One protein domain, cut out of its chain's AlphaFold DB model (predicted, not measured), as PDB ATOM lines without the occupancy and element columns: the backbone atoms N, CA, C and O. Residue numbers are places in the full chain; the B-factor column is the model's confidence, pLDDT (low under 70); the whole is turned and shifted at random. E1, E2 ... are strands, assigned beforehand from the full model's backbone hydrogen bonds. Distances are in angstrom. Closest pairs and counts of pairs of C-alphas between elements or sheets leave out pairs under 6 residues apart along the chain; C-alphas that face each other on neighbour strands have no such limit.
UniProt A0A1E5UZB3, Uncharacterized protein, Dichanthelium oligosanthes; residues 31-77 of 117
ATOM      1  N   GLN A  31     268.933 214.352 227.832       60.09
ATOM      2  CA  GLN A  31     267.504 214.508 227.804       60.09
ATOM      3  C   GLN A  31     267.195 215.755 228.619       60.09
ATOM      4  O   GLN A  31     267.434 215.812 229.820       60.09
ATOM      5  N   THR A  32     266.756 216.799 227.930       59.06
ATOM      6  CA  THR A  32     266.373 218.086 228.520       59.06
ATOM      7  C   THR A  32     264.865 218.170 228.749       59.06
ATOM      8  O   THR A  32     264.402 219.112 229.386       59.06
ATOM      9  N   ASN A  33     264.093 217.196 228.245       60.59
ATOM     10  CA  ASN A  33     262.634 217.198 228.282       60.59
ATOM     11  C   ASN A  33     262.060 215.814 228.648       60.59
ATOM     12  O   ASN A  33     262.498 214.781 228.130       60.59
ATOM     13  N   LEU A  34     261.067 215.810 229.537       63.19
ATOM     14  CA  LEU A  34     260.236 214.652 229.847       63.19
ATOM     15  C   LEU A  34     258.939 214.779 229.058       63.19
ATOM     16  O   LEU A  34     258.035 215.521 229.435       63.19
ATOM     17  N   THR A  35     258.853 214.052 227.951       68.62
ATOM     18  CA  THR A  35     257.611 213.949 227.188       68.62
ATOM     19  C   THR A  35     256.556 213.237 228.035       68.62
ATOM     20  O   THR A  35     256.885 212.339 228.810       68.62
ATOM     21  N   ALA A  36     255.278 213.597 227.878       59.91
ATOM     22  CA  ALA A  36     254.187 212.826 228.469       59.91
ATOM     23  C   ALA A  36     254.363 211.332 228.126       59.91
ATOM     24  O   ALA A  36     254.674 211.004 226.983       59.91
ATOM     25  N   VAL A  37     254.184 210.451 229.120       63.41
ATOM     26  CA  VAL A  37     254.417 208.987 229.054       63.41
ATOM     27  C   VAL A  37     255.891 208.548 229.193       63.41
ATOM     28  O   VAL A  37     256.150 207.372 229.437       63.41
ATOM     29  N   ALA A  38     256.873 209.455 229.161       71.38
ATOM     30  CA  ALA A  38     258.261 209.109 229.479       71.38
ATOM     31  C   ALA A  38     258.488 209.052 231.002       71.38
ATOM     32  O   ALA A  38     258.239 210.025 231.717       71.38
ATOM     33  N   ALA A  39     258.994 207.921 231.496       75.56
ATOM     34  CA  ALA A  39     259.372 207.748 232.896       75.56
ATOM     35  C   ALA A  39     260.890 207.893 233.075       75.56
ATOM     36  O   ALA A  39     261.675 207.286 232.347       75.56
ATOM     37  N   LEU A  40     261.305 208.660 234.085       80.12
ATOM     38  CA  LEU A  40     262.659 208.575 234.626       80.12
ATOM     39  C   LEU A  40     262.734 207.346 235.534       80.12
ATOM     40  O   LEU A  40     261.892 207.178 236.412       80.12
ATOM     41  N   LEU A  41     263.746 206.507 235.337       83.12
ATOM     42  CA  LEU A  41     264.074 205.390 236.226       83.12
ATOM     43  C   LEU A  41     265.369 205.723 236.974       83.12
ATOM     44  O   LEU A  41     266.250 206.317 236.354       83.12
ATOM     45  N   PRO A  42     265.539 205.352 238.255       82.69
ATOM     46  CA  PRO A  42     266.819 205.508 238.947       82.69
ATOM     47  C   PRO A  42     267.959 204.770 238.217       82.69
ATOM     48  O   PRO A  42     267.726 203.657 237.741       82.69
ATOM     49  N   PRO A  43     269.184 205.334 238.111       84.25
ATOM     50  CA  PRO A  43     269.682 206.619 238.634       84.25
ATOM     51  C   PRO A  43     269.512 207.806 237.653       84.25
ATOM     52  O   PRO A  43     270.307 208.744 237.644       84.25
ATOM     53  N   GLY A  44     268.529 207.741 236.758       84.88
ATOM     54  CA  GLY A  44     268.327 208.695 235.672       84.88
ATOM     55  C   GLY A  44     267.960 210.107 236.133       84.88
ATOM     56  O   GLY A  44     267.176 210.307 237.066       84.88
ATOM     57  N   TYR A  45     268.505 211.096 235.422       87.00
ATOM     58  CA  TYR A  45     268.220 212.515 235.604       87.00
ATOM     59  C   TYR A  45     268.313 213.277 234.279       87.00
ATOM     60  O   TYR A  45     268.989 212.851 233.344       87.00
ATOM     61  N   ILE A  46     267.651 214.428 234.229       86.00
ATOM     62  CA  ILE A  46     267.729 215.407 233.145       86.00
ATOM     63  C   ILE A  46     268.553 216.612 233.590       86.00
ATOM     64  O   ILE A  46     268.630 216.927 234.780       86.00
ATOM     65  N   THR A  47     269.170 217.309 232.641       84.31
ATOM     66  CA  THR A  47     269.950 218.523 232.917       84.31
ATOM     67  C   THR A  47     269.301 219.735 232.284       84.31
ATOM     68  O   THR A  47     268.732 219.649 231.195       84.31
ATOM     69  N   SER A  48     269.446 220.888 232.927       81.38
ATOM     70  CA  SER A  48     269.030 222.154 232.340       81.38
ATOM     71  C   SER A  48     269.761 222.433 231.025       81.38
ATOM     72  O   SER A  48     270.914 222.019 230.869       81.38
ATOM     73  N   PRO A  49     269.159 223.201 230.098       79.19
ATOM     74  CA  PRO A  49     269.865 223.684 228.910       79.19
ATOM     75  C   PRO A  49     271.139 224.471 229.249       79.19
ATOM     76  O   PRO A  49     272.115 224.411 228.512       79.19
ATOM     77  N   SER A  50     271.154 225.163 230.394       80.94
ATOM     78  CA  SER A  50     272.336 225.868 230.905       80.94
ATOM     79  C   SER A  50     273.420 224.944 231.470       80.94
ATOM     80  O   SER A  50     274.523 225.403 231.745       80.94
ATOM     81  N   GLY A  51     273.114 223.669 231.723       80.38
ATOM     82  CA  GLY A  51     274.009 222.706 232.370       80.38
ATOM     83  C   GLY A  51     274.233 222.925 233.873       80.38
ATOM     84  O   GLY A  51     274.866 222.083 234.510       80.38
ATOM     85  N   VAL A  52     273.700 224.009 234.446       82.38
ATOM     86  CA  VAL A  52     273.934 224.442 235.835       82.38
ATOM     87  C   VAL A  52     273.144 223.621 236.855       82.38
ATOM     88  O   VAL A  52     273.600 223.448 237.985       82.38
ATOM     89  N   PHE A  53     271.981 223.084 236.485       85.19
ATOM     90  CA  PHE A  53     271.158 222.272 237.380       85.19
ATOM     91  C   PHE A  53     270.703 220.967 236.720       85.19
ATOM     92  O   PHE A  53     270.697 220.830 235.496       85.19
ATOM     93  N   ALA A  54     270.351 219.991 237.551       87.62
ATOM     94  CA  ALA A  54     269.754 218.722 237.159       87.62
ATOM     95  C   ALA A  54     268.486 218.451 237.965       87.62
ATOM     96  O   ALA A  54     268.353 218.940 239.085       87.62
ATOM     97  N   PHE A  55     267.590 217.654 237.391       88.31
ATOM     98  CA  PHE A  55     266.385 217.138 238.032       88.31
ATOM     99  C   PHE A  55     266.275 215.631 237.777       88.31
ATOM    100  O   PHE A  55     266.414 215.191 236.638       88.31
ATOM    101  N   GLY A  56     266.029 214.829 238.810       87.81
ATOM    102  CA  GLY A  56     265.870 213.379 238.663       87.81
ATOM    103  C   GLY A  56     266.205 212.599 239.925       87.81
ATOM    104  O   GLY A  56     266.129 213.134 241.031       87.81
ATOM    105  N   PHE A  57     266.570 211.329 239.763       88.56
ATOM    106  CA  PHE A  57     266.960 210.480 240.883       88.56
ATOM    107  C   PHE A  57     268.421 210.714 241.258       88.56
ATOM    108  O   PHE A  57     269.327 210.523 240.447       88.56
ATOM    109  N   ARG A  58     268.653 211.099 242.512       84.69
ATOM    110  CA  ARG A  58     269.982 211.303 243.086       84.69
ATOM    111  C   ARG A  58     270.226 210.276 244.180       84.69
ATOM    112  O   ARG A  58     269.378 210.107 245.049       84.69
ATOM    113  N   ALA A  59     271.386 209.627 244.153       84.56
ATOM    114  CA  ALA A  59     271.776 208.712 245.218       84.56
ATOM    115  C   ALA A  59     271.887 209.451 246.566       84.56
ATOM    116  O   ALA A  59     272.413 210.575 246.638       84.56
ATOM    117  N   LEU A  60     271.378 208.822 247.621       80.62
ATOM    118  CA  LEU A  60     271.607 209.223 249.001       80.62
ATOM    119  C   LEU A  60     272.994 208.710 249.402       80.62
ATOM    120  O   LEU A  60     273.201 207.529 249.655       80.62
ATOM    121  N   ASN A  61     273.959 209.624 249.460       75.00
ATOM    122  CA  ASN A  61     275.341 209.353 249.862       75.00
ATOM    123  C   ASN A  61     276.068 208.371 248.918       75.00
ATOM    124  O   ASN A  61     275.903 208.422 247.700       75.00
ATOM    125  N   SER A  62     276.948 207.543 249.486       75.25
ATOM    126  CA  SER A  62     277.755 206.544 248.783       75.25
ATOM    127  C   SER A  62     276.987 205.258 248.468       75.25
ATOM    128  O   SER A  62     277.561 204.374 247.838       75.25
ATOM    129  N   ASP A  63     275.733 205.134 248.913       73.69
ATOM    130  CA  ASP A  63     274.903 203.962 248.651       73.69
ATOM    131  C   ASP A  63     274.186 204.118 247.295       73.69
ATOM    132  O   ASP A  63     273.323 204.986 247.145       73.69
ATOM    133  N   PRO A  64     274.515 203.293 246.282       73.12
ATOM    134  CA  PRO A  64     273.908 203.373 244.959       73.12
ATOM    135  C   PRO A  64     272.498 202.766 244.894       73.12
ATOM    136  O   PRO A  64     271.938 202.689 243.803       73.12
ATOM    137  N   THR A  65     271.932 202.289 246.005       82.31
ATOM    138  CA  THR A  65     270.598 201.660 246.039       82.31
ATOM    139  C   THR A  65     269.503 202.596 246.544       82.31
ATOM    140  O   THR A  65     268.320 202.363 246.293       82.31
ATOM    141  N   GLN A  66     269.885 203.679 247.219       84.44
ATOM    142  CA  GLN A  66     268.962 204.625 247.828       84.44
ATOM    143  C   GLN A  66     268.889 205.899 246.998       84.44
ATOM    144  O   GLN A  66     269.897 206.568 246.788       84.44
ATOM    145  N   PHE A  67     267.689 206.264 246.548       85.19
ATOM    146  CA  PHE A  67     267.489 207.412 245.670       85.19
ATOM    147  C   PHE A  67     266.441 208.378 246.203       85.19
ATOM    148  O   PHE A  67     265.404 207.970 246.723       85.19
ATOM    149  N   VAL A  68     266.687 209.666 245.982       86.50
ATOM    150  CA  VAL A  68     265.708 210.744 246.158       86.50
ATOM    151  C   VAL A  68     265.413 211.400 244.823       86.50
ATOM    152  O   VAL A  68     266.315 211.595 244.010       86.50
ATOM    153  N   LEU A  69     264.153 211.766 244.599       88.25
ATOM    154  CA  LEU A  69     263.771 212.610 243.474       88.25
ATOM    155  C   LEU A  69     264.010 214.074 243.859       88.25
ATOM    156  O   LEU A  69     263.449 214.547 244.848       88.25
ATOM    157  N   ALA A  70     264.864 214.779 243.122       85.88
ATOM    158  CA  ALA A  70     265.329 216.103 243.527       85.88
ATOM    159  C   ALA A  70     265.734 216.999 242.355       85.88
ATOM    160  O   ALA A  70     265.916 216.522 241.236       85.88
ATOM    161  N   THR A  71     265.943 218.285 242.648       87.88
ATOM    162  CA  THR A  71     266.623 219.251 241.772       87.88
ATOM    163  C   THR A  71     267.915 219.696 242.446       87.88
ATOM    164  O   THR A  71     267.878 220.057 243.614       87.88
ATOM    165  N   TRP A  72     269.058 219.700 241.762       87.12
ATOM    166  CA  TRP A  72     270.336 220.105 242.366       87.12
ATOM    167  C   TRP A  72     271.240 220.850 241.390       87.12
ATOM    168  O   TRP A  72     271.165 220.663 240.176       87.12
ATOM    169  N   PHE A  73     272.145 221.667 241.931       86.19
ATOM    170  CA  PHE A  73     273.210 222.294 241.155       86.19
ATOM    171  C   PHE A  73     274.270 221.268 240.754       86.19
ATOM    172  O   PHE A  73     274.722 220.456 241.566       86.19
ATOM    173  N   ARG A  74     274.700 221.322 239.496       82.62
ATOM    174  CA  ARG A  74     275.810 220.522 238.985       82.62
ATOM    175  C   ARG A  74     277.080 221.351 239.114       82.62
ATOM    176  O   ARG A  74     277.304 222.271 238.337       82.62
ATOM    177  N   LEU A  75     277.920 221.030 240.094       71.44
ATOM    178  CA  LEU A  75     279.241 221.643 240.190       71.44
ATOM    179  C   LEU A  75     280.143 221.033 239.108       71.44
ATOM    180  O   LEU A  75     280.752 219.980 239.301       71.44
ATOM    181  N   THR A  76     280.230 221.688 237.951       61.78
ATOM    182  CA  THR A  76     281.250 221.408 236.931       61.78
ATOM    183  C   THR A  76     282.612 221.882 237.446       61.78
ATOM    184  O   THR A  76     283.083 222.956 237.091       61.78
ATOM    185  N   GLY A  77     283.210 221.117 238.359       51.94
ATOM    186  CA  GLY A  77     284.484 221.490 238.986       51.94
ATOM    187  C   GLY A  77     285.134 220.444 239.894       51.94
ATOM    188  O   GLY A  77     286.241 220.677 240.356       51.94
TER     189      GLY A  77
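What this domain is: This is residues 31 to 77 of the 117 residues of an uncharacterized protein of Dichanthelium oligosanthes (UniProt A0A1E5UZB3). Little regular structure is present: a small, strongly twisted sheet of three strands, with a long stretch without named element, residues 31 to 44, leading into it. The strands form a meander, each the antiparallel neighbour of the one before, in the order E1, E2, E3. The printed part has 47 residues, 17 of them in these strands, no named helix, and is all strand by class. It is only just compact, close to loose, with a radius of gyration of the C-alphas of 11.2 A, and flat, spanning 29 by 29 by 12 A.

Where its parts are: E1, residues 45 to 47, begins at C-alpha 45 (268.220, 212.515, 235.604). E2, residues 53 to 59, measures 15.7 A. E3, residues 67 to 73, measures 16.6 A and ends at C-alpha 73 (273.210, 222.294, 241.155).

How they stand to each other: Edge strand E1 and inner strand E2 form a hairpin at 163 degrees, with N 46 and O 55 2.8 A apart, within hydrogen-bond range. E2 and edge strand E3 form another at 153 degrees, with N 54 and O 72 2.8 A apart, also within range.

The domain as a whole: The farthest C-alphas, of Val 37 and Gly 77, are 34.0 A apart. The printed part has no cut and no long link between strands. Residues 31 to 37 and 76 to 77 have pLDDT under 70.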